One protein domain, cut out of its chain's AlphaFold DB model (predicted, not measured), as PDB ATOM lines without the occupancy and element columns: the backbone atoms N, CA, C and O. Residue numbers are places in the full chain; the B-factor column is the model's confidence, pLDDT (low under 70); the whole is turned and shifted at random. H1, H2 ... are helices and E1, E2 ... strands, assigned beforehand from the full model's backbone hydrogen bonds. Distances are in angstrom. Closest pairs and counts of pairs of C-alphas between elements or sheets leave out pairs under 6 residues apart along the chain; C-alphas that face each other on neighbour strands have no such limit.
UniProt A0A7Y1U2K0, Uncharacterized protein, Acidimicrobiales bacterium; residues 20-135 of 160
ATOM      1  N   ARG A  20      20.359  29.268  27.216       78.81
ATOM      2  CA  ARG A  20      21.273  28.132  27.294       78.81
ATOM      3  C   ARG A  20      22.655  28.649  26.974       78.81
ATOM      4  O   ARG A  20      22.854  29.233  25.908       78.81
ATOM      5  N   SER A  21      23.595  28.409  27.879       71.94
ATOM      6  CA  SER A  21      24.991  28.739  27.640       71.94
ATOM      7  C   SER A  21      25.480  28.017  26.379       71.94
ATOM      8  O   SER A  21      25.322  26.804  26.218       71.94
ATOM      9  N   GLN A  22      26.047  28.773  25.438       71.56
ATOM     10  CA  GLN A  22      26.530  28.237  24.163       71.56
ATOM     11  C   GLN A  22      27.994  27.794  24.269       71.56
ATOM     12  O   GLN A  22      28.850  28.296  23.545       71.56
ATOM     13  N   GLY A  23      28.286  26.875  25.199       63.97
ATOM     14  CA  GLY A  23      29.545  26.117  25.246       63.97
ATOM     15  C   GLY A  23      30.825  26.943  25.050       63.97
ATOM     16  O   GLY A  23      31.610  26.631  24.160       63.97
ATOM     17  N   GLY A  24      31.025  27.991  25.860       70.94
ATOM     18  CA  GLY A  24      32.244  28.815  25.866       70.94
ATOM     19  C   GLY A  24      32.123  30.194  25.206       70.94
ATOM     20  O   GLY A  24      33.062  30.979  25.293       70.94
ATOM     21  N   ARG A  25      30.987  30.524  24.575       81.38
ATOM     22  CA  ARG A  25      30.704  31.900  24.134       81.38
ATOM     23  C   ARG A  25      30.138  32.723  25.289       81.38
ATOM     24  O   ARG A  25      29.034  32.442  25.757       81.38
ATOM     25  N   THR A  26      30.878  33.741  25.708       84.56
ATOM     26  CA  THR A  26      30.437  34.717  26.712       84.56
ATOM     27  C   THR A  26      29.697  35.863  26.019       84.56
ATOM     28  O   THR A  26      30.239  36.405  25.055       84.56
ATOM     29  N   PRO A  27      28.485  36.234  26.466       91.75
ATOM     30  CA  PRO A  27      27.806  37.426  25.970       91.75
ATOM     31  C   PRO A  27      28.670  38.690  26.132       91.75
ATOM     32  O   PRO A  27      29.302  38.873  27.172       91.75
ATOM     33  N   ARG A  28      28.695  39.551  25.111       95.12
ATOM     34  CA  ARG A  28      29.377  40.859  25.098       95.12
ATOM     35  C   ARG A  28      28.448  42.008  25.457       95.12
ATOM     36  O   ARG A  28      28.887  42.949  26.107       95.12
ATOM     37  N   SER A  29      27.191  41.915  25.038       97.31
ATOM     38  CA  SER A  29      26.145  42.886  25.343       97.31
ATOM     39  C   SER A  29      24.798  42.187  25.537       97.31
ATOM     40  O   SER A  29      24.545  41.097  25.001       97.31
ATOM     41  N   LEU A  30      23.949  42.809  26.349       97.81
ATOM     42  CA  LEU A  30      22.548  42.466  26.542       97.81
ATOM     43  C   LEU A  30      21.720  43.705  26.218       97.81
ATOM     44  O   LEU A  30      21.960  44.759  26.798       97.81
ATOM     45  N   GLU A  31      20.735  43.559  25.335       98.50
ATOM     46  CA  GLU A  31      19.726  44.590  25.082       98.50
ATOM     47  C   GLU A  31      18.362  44.113  25.578       98.50
ATOM     48  O   GLU A  31      17.922  43.011  25.231       98.50
ATOM     49  N   LEU A  32      17.675  44.948  26.353       98.62
ATOM     50  CA  LEU A  32      16.288  44.754  26.760       98.62
ATOM     51  C   LEU A  32      15.450  45.928  26.252       98.62
ATOM     52  O   LEU A  32      15.805  47.077  26.482       98.62
ATOM     53  N   SER A  33      14.319  45.652  25.609       98.56
ATOM     54  CA  SER A  33      13.352  46.686  25.217       98.56
ATOM     55  C   SER A  33      11.916  46.209  25.404       98.56
ATOM     56  O   SER A  33      11.611  45.017  25.285       98.56
ATOM     57  N   ALA A  34      11.026  47.147  25.697       98.31
ATOM     58  CA  ALA A  34       9.587  46.934  25.795       98.31
ATOM     59  C   ALA A  34       8.870  48.263  25.554       98.31
ATOM     60  O   ALA A  34       9.446  49.316  25.814       98.31
ATOM     61  N   GLU A  35       7.621  48.227  25.090       98.62
ATOM     62  CA  GLU A  35       6.798  49.435  25.027       98.62
ATOM     63  C   GLU A  35       6.154  49.715  26.393       98.62
ATOM     64  O   GLU A  35       5.447  48.864  26.940       98.62
ATOM     65  N   LEU A  36       6.423  50.902  26.944       98.31
ATOM     66  CA  LEU A  36       6.138  51.267  28.331       98.31
ATOM     67  C   LEU A  36       5.671  52.720  28.464       98.31
ATOM     68  O   LEU A  36       6.158  53.614  27.767       98.31
ATOM     69  N   CYS A  37       4.789  52.981  29.424       98.19
ATOM     70  CA  CYS A  37       4.485  54.336  29.885       98.19
ATOM     71  C   CYS A  37       4.089  54.352  31.364       98.19
ATOM     72  O   CYS A  37       4.007  53.287  31.977       98.19
ATOM     73  N   SER A  38       3.899  55.529  31.962       98.00
ATOM     74  CA  SER A  38       3.358  55.614  33.322       98.00
ATOM     75  C   SER A  38       1.866  55.263  33.357       98.00
ATOM     76  O   SER A  38       1.262  55.015  32.315       98.00
ATOM     77  N   GLU A  39       1.282  55.179  34.554       97.19
ATOM     78  CA  GLU A  39      -0.135  54.843  34.744       97.19
ATOM     79  C   GLU A  39      -0.835  55.927  35.574       97.19
ATOM     80  O   GLU A  39      -0.441  56.239  36.705       97.19
ATOM     81  N   ALA A  40      -1.894  56.500  35.015       95.50
ATOM     82  CA  ALA A  40      -2.761  57.476  35.656       95.50
ATOM     83  C   ALA A  40      -4.232  57.047  35.539       95.50
ATOM     84  O   ALA A  40      -4.596  56.152  34.785       95.50
ATOM     85  N   GLU A  41      -5.120  57.703  36.290       92.00
ATOM     86  CA  GLU A  41      -6.552  57.554  36.028       92.00
ATOM     87  C   GLU A  41      -6.879  58.192  34.672       92.00
ATOM     88  O   GLU A  41      -6.797  59.411  34.504       92.00
ATOM     89  N   GLY A  42      -7.230  57.352  33.701       92.62
ATOM     90  CA  GLY A  42      -7.433  57.764  32.321       92.62
ATOM     91  C   GLY A  42      -6.107  57.898  31.568       92.62
ATOM     92  O   GLY A  42      -5.532  56.897  31.155       92.62
ATOM     93  N   TYR A  43      -5.657  59.136  31.352       94.44
ATOM     94  CA  TYR A  43      -4.335  59.434  30.802       94.44
ATOM     95  C   TYR A  43      -3.834  60.790  31.295       94.44
ATOM     96  O   TYR A  43      -4.621  61.687  31.613       94.44
ATOM     97  N   HIS A  44      -2.513  60.978  31.325       96.88
ATOM     98  CA  HIS A  44      -1.918  62.229  31.780       96.88
ATOM     99  C   HIS A  44      -0.551  62.476  31.127       96.88
ATOM    100  O   HIS A  44       0.432  61.790  31.401       96.88
ATOM    101  N   LEU A  45      -0.477  63.513  30.285       96.38
ATOM    102  CA  LEU A  45       0.695  63.805  29.445       96.38
ATOM    103  C   LEU A  45       1.902  64.407  30.194       96.38
ATOM    104  O   LEU A  45       2.952  64.602  29.593       96.38
ATOM    105  N   ASP A  46       1.749  64.704  31.484       97.25
ATOM    106  CA  ASP A  46       2.817  65.154  32.392       97.25
ATOM    107  C   ASP A  46       2.752  64.356  33.705       97.25
ATOM    108  O   ASP A  46       2.232  64.808  34.728       97.25
ATOM    109  N   TRP A  47       3.122  63.077  33.634       97.62
ATOM    110  CA  TRP A  47       2.950  62.116  34.726       97.62
ATOM    111  C   TRP A  47       4.191  61.236  34.845       97.62
ATOM    112  O   TRP A  47       4.155  60.066  34.463       97.62
ATOM    113  N   PRO A  48       5.314  61.788  35.336       98.00
ATOM    114  CA  PRO A  48       6.564  61.054  35.359       98.00
ATOM    115  C   PRO A  48       6.470  59.830  36.273       98.00
ATOM    116  O   PRO A  48       5.905  59.933  37.363       98.00
ATOM    117  N   SER A  49       7.034  58.693  35.864       98.50
ATOM    118  CA  SER A  49       7.124  57.480  36.691       98.50
ATOM    119  C   SER A  49       8.482  56.810  36.540       98.50
ATOM    120  O   SER A  49       8.927  56.570  35.417       98.50
ATOM    121  N   ASP A  50       9.139  56.519  37.663       98.44
ATOM    122  CA  ASP A  50      10.475  55.922  37.683       98.44
ATOM    123  C   ASP A  50      10.364  54.395  37.589       98.44
ATOM    124  O   ASP A  50       9.958  53.718  38.539       98.44
ATOM    125  N   ILE A  51      10.730  53.855  36.428       98.62
ATOM    126  CA  ILE A  51      10.654  52.433  36.109       98.62
ATOM    127  C   ILE A  51      12.048  51.824  36.223       98.62
ATOM    128  O   ILE A  51      12.988  52.269  35.566       98.62
ATOM    129  N   PHE A  52      12.180  50.789  37.047       98.50
ATOM    130  CA  PHE A  52      13.424  50.043  37.204       98.50
ATOM    131  C   PHE A  52      13.441  48.799  36.319       98.50
ATOM    132  O   PHE A  52      12.398  48.187  36.063       98.50
ATOM    133  N   VAL A  53      14.648  48.386  35.932       98.56
ATOM    134  CA  VAL A  53      14.913  47.070  35.348       98.56
ATOM    135  C   VAL A  53      15.956  46.336  36.183       98.56
ATOM    136  O   VAL A  53      16.999  46.890  36.518       98.56
ATOM    137  N   GLU A  54      15.692  45.067  36.487       98.44
ATOM    138  CA  GLU A  54      16.675  44.130  37.036       98.44
ATOM    139  C   GLU A  54      16.894  42.959  36.081       98.44
ATOM    140  O   GLU A  54      15.938  42.426  35.509       98.44
ATOM    141  N   VAL A  55      18.135  42.485  36.006       98.25
ATOM    142  CA  VAL A  55      18.507  41.227  35.356       98.25
ATOM    143  C   VAL A  55      19.227  40.343  36.368       98.25
ATOM    144  O   VAL A  55      20.226  40.752  36.943       98.25
ATOM    145  N   ASN A  56      18.724  39.129  36.601       97.06
ATOM    146  CA  ASN A  56      19.280  38.173  37.570       97.06
ATOM    147  C   ASN A  56      19.555  38.790  38.959       97.06
ATOM    148  O   ASN A  56      20.600  38.557  39.554       97.06
ATOM    149  N   ASP A  57      18.588  39.561  39.471       97.00
ATOM    150  CA  ASP A  57      18.667  40.298  40.749       97.00
ATOM    151  C   ASP A  57      19.700  41.444  40.785       97.00
ATOM    152  O   ASP A  57      19.950  42.007  41.849       97.00
ATOM    153  N   VAL A  58      20.266  41.827  39.637       98.12
ATOM    154  CA  VAL A  58      21.123  43.009  39.486       98.12
ATOM    155  C   VAL A  58      20.308  44.140  38.866       98.12
ATOM    156  O   VAL A  58      19.791  43.998  37.759       98.12
ATOM    157  N   GLU A  59      20.173  45.258  39.578       98.06
ATOM    158  CA  GLU A  59      19.467  46.444  39.083       98.06
ATOM    159  C   GLU A  59      20.312  47.163  38.026       98.06
ATOM    160  O   GLU A  59      21.416  47.615  38.307       98.06
ATOM    161  N   LEU A  60      19.782  47.267  36.806       98.31
ATOM    162  CA  LEU A  60      20.415  47.962  35.683       98.31
ATOM    163  C   LEU A  60      20.342  49.487  35.845       98.31
ATOM    164  O   LEU A  60      21.215  50.213  35.376       98.31
ATOM    165  N   GLY A  61      19.294  49.955  36.523       96.56
ATOM    166  CA  GLY A  61      19.022  51.350  36.841       96.56
ATOM    167  C   GLY A  61      17.598  51.754  36.458       96.56
ATOM    168  O   GLY A  61      16.735  50.906  36.201       96.56
ATOM    169  N   LEU A  62      17.351  53.063  36.460       97.44
ATOM    170  CA  LEU A  62      16.025  53.651  36.279       97.44
ATOM    171  C   LEU A  62      15.880  54.315  34.911       97.44
ATOM    172  O   LEU A  62      16.798  54.968  34.421       97.44
ATOM    173  N   TRP A  63      14.680  54.217  34.355       98.38
ATOM    174  CA  TRP A  63      14.186  55.059  33.275       98.38
ATOM    175  C   TRP A  63      12.905  55.750  33.741       98.38
ATOM    176  O   TRP A  63      11.971  55.091  34.200       98.38
ATOM    177  N   THR A  64      12.839  57.075  33.631       98.50
ATOM    178  CA  THR A  64      11.625  57.820  33.974       98.50
ATOM    179  C   THR A  64      10.757  57.971  32.731       98.50
ATOM    180  O   THR A  64      11.072  58.757  31.836       98.50
ATOM    181  N   SER A  65       9.633  57.255  32.687       98.19
ATOM    182  CA  SER A  65       8.604  57.536  31.685       98.19
ATOM    183  C   SER A  65       8.050  58.942  31.920       98.19
ATOM    184  O   SER A  65       7.789  59.268  33.076       98.19
ATOM    185  N   PRO A  66       7.849  59.779  30.888       97.88
ATOM    186  CA  PRO A  66       7.400  61.157  31.086       97.88
ATOM    187  C   PRO A  66       5.883  61.284  31.304       97.88
ATOM    188  O   PRO A  66       5.421  62.303  31.818       97.88
ATOM    189  N   ALA A  67       5.095  60.295  30.875       97.75
ATOM    190  CA  ALA A  67       3.657  60.448  30.705       97.75
ATOM    191  C   ALA A  67       2.918  59.112  30.612       97.75
ATOM    192  O   ALA A  67       3.505  58.086  30.265       97.75
ATOM    193  N   ASP A  68       1.611  59.190  30.842       97.31
ATOM    194  CA  ASP A  68       0.632  58.176  30.484       97.31
ATOM    195  C   ASP A  68      -0.053  58.628  29.186       97.31
ATOM    196  O   ASP A  68      -0.746  59.656  29.142       97.31
ATOM    197  N   PHE A  69       0.218  57.911  28.096       97.25
ATOM    198  CA  PHE A  69      -0.175  58.331  26.756       97.25
ATOM    199  C   PHE A  69      -1.550  57.785  26.382       97.25
ATOM    200  O   PHE A  69      -1.676  56.646  25.939       97.25
ATOM    201  N   GLY A  70      -2.573  58.631  26.479       95.50
ATOM    202  CA  GLY A  70      -3.925  58.367  25.988       95.50
ATOM    203  C   GLY A  70      -4.470  59.499  25.117       95.50
ATOM    204  O   GLY A  70      -3.722  60.305  24.561       95.50
ATOM    205  N   GLY A  71      -5.787  59.524  24.914       94.94
ATOM    206  CA  GLY A  71      -6.495  60.506  24.082       94.94
ATOM    207  C   GLY A  71      -6.327  60.313  22.567       94.94
ATOM    208  O   GLY A  71      -7.160  60.772  21.789       94.94
ATOM    209  N   THR A  72      -5.293  59.591  22.126       95.00
ATOM    210  CA  THR A  72      -5.074  59.202  20.725       95.00
ATOM    211  C   THR A  72      -4.944  57.692  20.619       95.00
ATOM    212  O   THR A  72      -4.098  57.100  21.280       95.00
ATOM    213  N   ARG A  73      -5.756  57.067  19.760       96.62
ATOM    214  CA  ARG A  73      -5.760  55.614  19.536       96.62
ATOM    215  C   ARG A  73      -4.362  55.103  19.160       96.62
ATOM    216  O   ARG A  73      -3.804  55.528  18.150       96.62
ATOM    217  N   GLY A  74      -3.844  54.157  19.943       97.25
ATOM    218  CA  GLY A  74      -2.627  53.416  19.607       97.25
ATOM    219  C   GLY A  74      -2.852  52.531  18.382       97.25
ATOM    220  O   GLY A  74      -3.937  51.978  18.204       97.25
ATOM    221  N   ARG A  75      -1.836  52.392  17.531       97.62
ATOM    222  CA  ARG A  75      -1.910  51.699  16.232       97.62
ATOM    223  C   ARG A  75      -2.395  50.251  16.336       97.62
ATOM    224  O   ARG A  75      -3.049  49.767  15.417       97.62
ATOM    225  N   LEU A  76      -2.026  49.562  17.411       97.06
ATOM    226  CA  LEU A  76      -2.337  48.154  17.662       97.06
ATOM    227  C   LEU A  76      -3.380  47.976  18.768       97.06
ATOM    228  O   LEU A  76      -3.846  46.863  18.997       97.06
ATOM    229  N   THR A  77      -3.737  49.054  19.465       95.38
ATOM    230  CA  THR A  77      -4.626  49.003  20.625       95.38
ATOM    231  C   THR A  77      -6.037  48.592  20.204       95.38
ATOM    232  O   THR A  77      -6.616  49.237  19.328       95.38
ATOM    233  N   PRO A  78      -6.615  47.534  20.809       91.06
ATOM    234  CA  PRO A  78      -7.916  47.023  20.398       91.06
ATOM    235  C   PRO A  78      -9.045  48.051  20.523       91.06
ATOM    236  O   PRO A  78      -9.116  48.792  21.503       91.06
ATOM    237  N   ASP A  79     -10.001  48.013  19.591       92.56
ATOM    238  CA  ASP A  79     -11.109  48.980  19.524       92.56
ATOM    239  C   ASP A  79     -11.975  49.040  20.791       92.56
ATOM    240  O   ASP A  79     -12.547  50.083  21.106       92.56
ATOM    241  N   TRP A  80     -12.073  47.929  21.529       91.88
ATOM    242  CA  TRP A  80     -12.854  47.838  22.765       91.88
ATOM    243  C   TRP A  80     -12.188  48.529  23.966       91.88
ATOM    244  O   TRP A  80     -12.848  48.735  24.983       91.88
ATOM    245  N   TRP A  81     -10.904  48.889  23.874       93.56
ATOM    246  CA  TRP A  81     -10.201  49.663  24.895       93.56
ATOM    247  C   TRP A  81     -10.513  51.151  24.694       93.56
ATOM    248  O   TRP A  81     -10.358  51.663  23.585       93.56
ATOM    249  N   SER A  82     -10.985  51.871  25.717       94.19
ATOM    250  CA  SER A  82     -11.330  53.299  25.564       94.19
ATOM    251  C   SER A  82     -10.086  54.128  25.256       94.19
ATOM    252  O   SER A  82      -9.037  53.864  25.830       94.19
ATOM    253  N   THR A  83     -10.199  55.146  24.398       94.25
ATOM    254  CA  THR A  83      -9.122  56.128  24.168       94.25
ATOM    255  C   THR A  83      -8.835  56.998  25.385       94.25
ATOM    256  O   THR A  83      -7.779  57.618  25.432       94.25
ATOM    257  N   ASP A  84      -9.750  57.034  26.354       93.94
ATOM    258  CA  ASP A  84      -9.545  57.735  27.621       93.94
ATOM    259  C   ASP A  84      -8.553  57.010  28.536       93.94
ATOM    260  O   ASP A  84      -8.095  57.620  29.487       93.94
ATOM    261  N   ASN A  85      -8.210  55.749  28.246       95.25
ATOM    262  CA  ASN A  85      -7.166  54.993  28.943       95.25
ATOM    263  C   ASN A  85      -5.828  55.091  28.196       95.25
ATOM    264  O   ASN A  85      -5.807  55.433  27.008       95.25
ATOM    265  N   SER A  86      -4.741  54.642  28.821       96.25
ATOM    266  CA  SER A  86      -3.430  54.450  28.188       96.25
ATOM    267  C   SER A  86      -3.535  53.672  26.877       96.25
ATOM    268  O   SER A  86      -4.117  52.587  26.801       96.25
ATOM    269  N   GLN A  87      -2.992  54.252  25.814       97.75
ATOM    270  CA  GLN A  87      -3.099  53.761  24.446       97.75
ATOM    271  C   GLN A  87      -1.794  53.207  23.905       97.75
ATOM    272  O   GLN A  87      -1.864  52.354  23.026       97.75
ATOM    273  N   PHE A  88      -0.650  53.718  24.351       98.06
ATOM    274  CA  PHE A  88       0.678  53.335  23.879       98.06
ATOM    275  C   PHE A  88       1.760  53.812  24.849       98.06
ATOM    276  O   PHE A  88       1.477  54.488  25.840       98.06
ATOM    277  N   GLY A  89       3.006  53.470  24.547       97.94
ATOM    278  CA  GLY A  89       4.178  53.900  25.289       97.94
ATOM    279  C   GLY A  89       5.346  54.319  24.408       97.94
ATOM    280  O   GLY A  89       5.239  54.450  23.187       97.94
ATOM    281  N   LEU A  90       6.475  54.543  25.068       98.50
ATOM    282  CA  LEU A  90       7.789  54.669  24.444       98.50
ATOM    283  C   LEU A  90       8.496  53.316  24.504       98.50
ATOM    284  O   LEU A  90       8.107  52.458  25.292       98.50
ATOM    285  N   VAL A  91       9.535  53.129  23.692       98.50
ATOM    286  CA  VAL A  91      10.303  51.875  23.640       98.50
ATOM    287  C   VAL A  91      11.730  52.122  24.133       98.50
ATOM    288  O   VAL A  91      12.654  52.126  23.317       98.50
ATOM    289  N   PRO A  92      11.929  52.379  25.441       98.50
ATOM    290  CA  PRO A  92      13.274  52.494  25.985       98.50
ATOM    291  C   PRO A  92      14.039  51.189  25.771       98.50
ATOM    292  O   PRO A  92      13.492  50.087  25.916       98.50
ATOM    293  N   THR A  93      15.316  51.322  25.429       98.56
ATOM    294  CA  THR A  93      16.227  50.192  25.253       98.56
ATOM    295  C   THR A  93      17.357  50.278  26.264       98.56
ATOM    296  O   THR A  93      18.203  51.165  26.176       98.56
ATOM    297  N   TRP A  94      17.378  49.339  27.211       98.75
ATOM    298  CA  TRP A  94      18.496  49.149  28.129       98.75
ATOM    299  C   TRP A  94      19.574  48.328  27.438       98.75
ATOM    300  O   TRP A  94      19.301  47.199  27.025       98.75
ATOM    301  N   THR A  95      20.791  48.858  27.375       98.69
ATOM    302  CA  THR A  95      21.958  48.146  26.848       98.69
ATOM    303  C   THR A  95      23.012  48.041  27.935       98.69
ATOM    304  O   THR A  95      23.481  49.064  28.434       98.69
ATOM    305  N   THR A  96      23.393  46.812  28.280       98.75
ATOM    306  CA  THR A  96      24.446  46.509  29.256       98.75
ATOM    307  C   THR A  96      25.596  45.780  28.569       98.75
ATOM    308  O   THR A  96      25.395  44.697  28.013       98.75
ATOM    309  N   ASP A  97      26.800  46.344  28.625       98.44
ATOM    310  CA  ASP A  97      28.011  45.809  27.992       98.44
ATOM    311  C   ASP A  97      29.224  45.823  28.948       98.44
ATOM    312  O   ASP A  97      29.065  45.717  30.168       98.44
ATOM    313  N   SER A  98      30.452  45.840  28.417       97.69
ATOM    314  CA  SER A  98      31.678  45.880  29.227       97.69
ATOM    315  C   SER A  98      31.980  47.243  29.848       97.69
ATOM    316  O   SER A  98      32.758  47.296  30.800       97.69
ATOM    317  N   GLU A  99      31.398  48.322  29.329       98.00
ATOM    318  CA  GLU A  99      31.642  49.685  29.795       98.00
ATOM    319  C   GLU A  99      30.654  50.067  30.897       98.00
ATOM    320  O   GLU A  99      31.069  50.639  31.908       98.00
ATOM    321  N   GLY A 100      29.387  49.668  30.757       98.44
ATOM    322  CA  GLY A 100      28.348  49.896  31.759       98.44
ATOM    323  C   GLY A 100      26.948  49.639  31.212       98.44
ATOM    324  O   GLY A 100      26.763  48.850  30.283       98.44
ATOM    325  N   THR A 101      25.958  50.319  31.790       98.81
ATOM    326  CA  THR A 101      24.567  50.246  31.345       98.81
ATOM    327  C   THR A 101      24.052  51.608  30.894       98.81
ATOM    328  O   THR A 101      24.233  52.629  31.565       98.81
ATOM    329  N   THR A 102      23.365  51.606  29.756       98.81
ATOM    330  CA  THR A 102      22.730  52.781  29.156       98.81
ATOM    331  C   THR A 102      21.244  52.543  28.905       98.81
ATOM    332  O   THR A 102      20.817  51.394  28.783       98.81
ATOM    333  N   VAL A 103      20.463  53.620  28.803       98.50
ATOM    334  CA  VAL A 103      19.113  53.619  28.224       98.50
ATOM    335  C   VAL A 103      19.101  54.582  27.055       98.50
ATOM    336  O   VAL A 103      19.460  55.744  27.217       98.50
ATOM    337  N   ASP A 104      18.738  54.091  25.871       96.94
ATOM    338  CA  ASP A 104      18.716  54.873  24.628       96.94
ATOM    339  C   ASP A 104      20.044  55.626  24.355       96.94
ATOM    340  O   ASP A 104      20.073  56.694  23.743       96.94
ATOM    341  N   GLY A 105      21.167  55.048  24.804       96.56
ATOM    342  CA  GLY A 105      22.522  55.596  24.666       96.56
ATOM    343  C   GLY A 105      22.980  56.517  25.802       96.56
ATOM    344  O   GLY A 105      24.161  56.863  25.854       96.56
ATOM    345  N   GLU A 106      22.105  56.887  26.738       97.94
ATOM    346  CA  GLU A 106      22.471  57.664  27.925       97.94
ATOM    347  C   GLU A 106      22.889  56.737  29.073       97.94
ATOM    348  O   GLU A 106      22.184  55.787  29.399       97.94
ATOM    349  N   SER A 107      24.044  56.988  29.695       97.94
ATOM    350  CA  SER A 107      24.537  56.173  30.816       97.94
ATOM    351  C   SER A 107      23.658  56.334  32.056       97.94
ATOM    352  O   SER A 107      23.392  57.456  32.487       97.94
ATOM    353  N   ILE A 108      23.237  55.204  32.634       98.06
ATOM    354  CA  ILE A 108      22.377  55.168  33.827       98.06
ATOM    355  C   ILE A 108      23.011  54.443  35.018       98.06
ATOM    356  O   ILE A 108      22.613  54.691  36.156       98.06
ATOM    357  N   SER A 109      23.988  53.559  34.787       98.25
ATOM    358  CA  SER A 109      24.753  52.899  35.849       98.25
ATOM    359  C   SER A 109      26.068  52.306  35.333       98.25
ATOM    360  O   SER A 109      26.251  52.090  34.133       98.25
ATOM    361  N   ASP A 110      26.968  51.992  36.266       98.31
ATOM    362  CA  ASP A 110      28.247  51.321  35.993       98.31
ATOM    363  C   ASP A 110      28.122  49.785  35.930       98.31
ATOM    364  O   ASP A 110      29.139  49.098  35.842       98.31
ATOM    365  N   VAL A 111      26.901  49.232  35.990       98.62
ATOM    366  CA  VAL A 111      26.671  47.780  35.942       98.62
ATOM    367  C   VAL A 111      27.078  47.237  34.581       98.62
ATOM    368  O   VAL A 111      26.604  47.714  33.549       98.62
ATOM    369  N   ARG A 112      27.918  46.203  34.584       98.50
ATOM    370  CA  ARG A 112      28.468  45.571  33.380       98.50
ATOM    371  C   ARG A 112      27.913  44.176  33.160       98.50
ATOM    372  O   ARG A 112      27.496  43.485  34.087       98.50
ATOM    373  N   ILE A 113      28.009  43.696  31.923       97.38
ATOM    374  CA  ILE A 113      27.460  42.390  31.533       97.38
ATOM    375  C   ILE A 113      28.020  41.214  32.344       97.38
ATOM    376  O   ILE A 113      27.307  40.245  32.607       97.38
ATOM    377  N   GLY A 114      29.277  41.306  32.786       95.75
ATOM    378  CA  GLY A 114      29.911  40.287  33.624       95.75
ATOM    379  C   GLY A 114      29.270  40.141  35.009       95.75
ATOM    380  O   GLY A 114      29.368  39.076  35.608       95.75
ATOM    381  N   GLU A 115      28.585  41.174  35.502       97.25
ATOM    382  CA  GLU A 115      27.913  41.171  36.805       97.25
ATOM    383  C   GLU A 115      26.527  40.519  36.741       97.25
ATOM    384  O   GLU A 115      26.002  40.090  37.764       97.25
ATOM    385  N   LEU A 116      25.954  40.363  35.541       96.12
ATOM    386  CA  LEU A 116      24.619  39.785  35.348       96.12
ATOM    387  C   LEU A 116      24.581  38.257  35.529       96.12
ATOM    388  O   LEU A 116      23.502  37.665  35.478       96.12
ATOM    389  N   ASN A 117      25.736  37.603  35.709       91.31
ATOM    390  CA  ASN A 117      25.868  36.167  36.005       91.31
ATOM    391  C   ASN A 117      25.049  35.251  35.069       91.31
ATOM    392  O   ASN A 117      24.481  34.249  35.502       91.31
ATOM    393  N   LEU A 118      24.941  35.600  33.781       91.62
ATOM    394  CA  LEU A 118      24.033  34.935  32.832       91.62
ATOM    395  C   LEU A 118      24.277  33.419  32.725       91.62
ATOM    396  O   LEU A 118      23.337  32.652  32.530       91.62
ATOM    397  N   ASP A 119      25.524  32.976  32.874       86.38
ATOM    398  CA  ASP A 119      25.958  31.578  32.804       86.38
ATOM    399  C   ASP A 119      25.648  30.751  34.064       86.38
ATOM    400  O   ASP A 119      25.656  29.520  34.000       86.38
ATOM    401  N   GLN A 120      25.325  31.398  35.186       84.75
ATOM    402  CA  GLN A 120      24.988  30.735  36.451       84.75
ATOM    403  C   GLN A 120      23.509  30.325  36.543       84.75
ATOM    404  O   GLN A 120      23.112  29.627  37.479       84.75
ATOM    405  N   HIS A 121      22.684  30.719  35.567       80.81
ATOM    406  CA  HIS A 121      21.243  30.483  35.564       80.81
ATOM    407  C   HIS A 121      20.778  29.717  34.316       80.81
ATOM    408  O   HIS A 121      21.347  29.809  33.233       80.81
ATOM    409  N   SER A 122      19.686  28.957  34.454       87.38
ATOM    410  CA  SER A 122      19.044  28.230  33.344       87.38
ATOM    411  C   SER A 122      18.097  29.096  32.499       87.38
ATOM    412  O   SER A 122      17.477  28.610  31.552       87.38
ATOM    413  N   PHE A 123      17.946  30.367  32.868       93.62
ATOM    414  CA  PHE A 123      17.143  31.388  32.204       93.62
ATOM    415  C   PHE A 123      17.666  32.769  32.607       93.62
ATOM    416  O   PHE A 123      18.284  32.903  33.662       93.62
ATOM    417  N   VAL A 124      17.378  33.796  31.808       96.38
ATOM    418  CA  VAL A 124      17.589  35.187  32.229       96.38
ATOM    419  C   VAL A 124      16.325  35.667  32.927       96.38
ATOM    420  O   VAL A 124      15.249  35.709  32.322       96.38
ATOM    421  N   LYS A 125      16.439  35.981  34.217       97.56
ATOM    422  CA  LYS A 125      15.356  36.570  35.002       97.56
ATOM    423  C   LYS A 125      15.362  38.074  34.787       97.56
ATOM    424  O   LYS A 125      16.351  38.714  35.118       97.56
ATOM    425  N   VAL A 126      14.264  38.622  34.294       98.25
ATOM    426  CA  VAL A 126      14.080  40.065  34.134       98.25
ATOM    427  C   VAL A 126      12.960  40.517  35.051       98.25
ATOM    428  O   VAL A 126      11.889  39.907  35.041       98.25
ATOM    429  N   ARG A 127      13.185  41.582  35.820       98.56
ATOM    430  CA  ARG A 127      12.105  42.309  36.491       98.56
ATOM    431  C   ARG A 127      12.002  43.708  35.933       98.56
ATOM    432  O   ARG A 127      13.018  44.365  35.751       98.56
ATOM    433  N   ILE A 128      10.773  44.142  35.699       98.50
ATOM    434  CA  ILE A 128      10.464  45.506  35.289       98.50
ATOM    435  C   ILE A 128       9.290  46.028  36.104       98.50
ATOM    436  O   ILE A 128       8.287  45.325  36.277       98.50
ATOM    437  N   GLY A 129       9.413  47.234  36.650       98.50
ATOM    438  CA  GLY A 129       8.364  47.770  37.505       98.50
ATOM    439  C   GLY A 129       8.686  49.099  38.157       98.50
ATOM    440  O   GLY A 129       9.612  49.795  37.763       98.50
ATOM    441  N   VAL A 130       7.905  49.433  39.182       98.50
ATOM    442  CA  VAL A 130       7.977  50.693  39.927       98.50
ATOM    443  C   VAL A 130       8.113  50.367  41.406       98.50
ATOM    444  O   VAL A 130       7.316  49.601  41.966       98.50
ATOM    445  N   ARG A 131       9.137  50.925  42.055       97.69
ATOM    446  CA  ARG A 131       9.341  50.730  43.492       97.69
ATOM    447  C   ARG A 131       8.323  51.556  44.291       97.69
ATOM    448  O   ARG A 131       8.090  52.709  43.936       97.69
ATOM    449  N   PRO A 132       7.764  51.027  45.398       96.31
ATOM    450  CA  PRO A 132       6.854  51.790  46.258       96.31
ATOM    451  C   PRO A 132       7.466  53.061  46.873       96.31
ATOM    452  O   PRO A 132       6.734  53.960  47.272       96.31
ATOM    453  N   ASP A 133       8.793  53.121  46.979       96.12
ATOM    454  CA  ASP A 133       9.576  54.232  47.528       96.12
ATOM    455  C   ASP A 133      10.282  55.074  46.448       96.12
ATOM    456  O   ASP A 133      11.082  55.954  46.774       96.12
ATOM    457  N   ALA A 134       9.977  54.845  45.165       96.12
ATOM    458  CA  ALA A 134      10.504  55.655  44.074       96.12
ATOM    459  C   ALA A 134      10.089  57.129  44.219       96.12
ATOM    460  O   ALA A 134       8.961  57.437  44.618       96.12
ATOM    461  N   LYS A 135      10.978  58.049  43.815       96.75
ATOM    462  CA  LYS A 135      10.690  59.493  43.796       96.75
ATOM    463  C   LYS A 135       9.411  59.780  43.007       96.75
ATOM    464  O   LYS A 135       8.564  60.540  43.471       96.75
TER     465      LYS A 135
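AT A GLANCE: This is residues 20 to 135 of the 160 residues of an uncharacterized protein of Acidimicrobiales bacterium (UniProt A0A7Y1U2K0). Little regular structure is present: a small sandwich of two antiparallel sheets face to face, E1-E5-E6-E7 and E4-E3-E8, has H1 near one end and the long loop 66 to 92 reaching out to the other. The 116 printed residues, mostly strand in class with 46 in named elements, run E1 to E7, H1, E8. The whole is elongated, 50 by 30 by 25 A, only just loose, close to compact, with radius of gyration of the C-alphas 16.5 A.

HOW THE PARTS SIT: E1, residues 29 to 33, runs on into E2, 35 to 37, which pairs with no named strand. E3, 49 to 55, and E4, 58 to 65, form a hairpin, N 51 and O 63 being 2.8 A apart, within hydrogen-bond range. E5, 93 to 96, E6, 101 to 103, and E7, 106 to 109, form a meander, each strand the antiparallel neighbour of the one before. The closest C-alphas of E4 and E7, Gly 61 and Ile 108, are 5.9 A apart. H1, 113 to 116, too short for an O i to N i+4 pair, only grazes both sheets.

IN THESE COORDINATES: E1 begins at C-alpha 29 (26.145, 42.886, 25.343). E8, residues 123 to 130, 22.7 A long, ends at C-alpha 130 (7.977, 50.693, 39.927).

THE WHOLE: The printed part has no cut; links E2 to E3 and E4 to E5 are long. Residue 23 is under pLDDT 70.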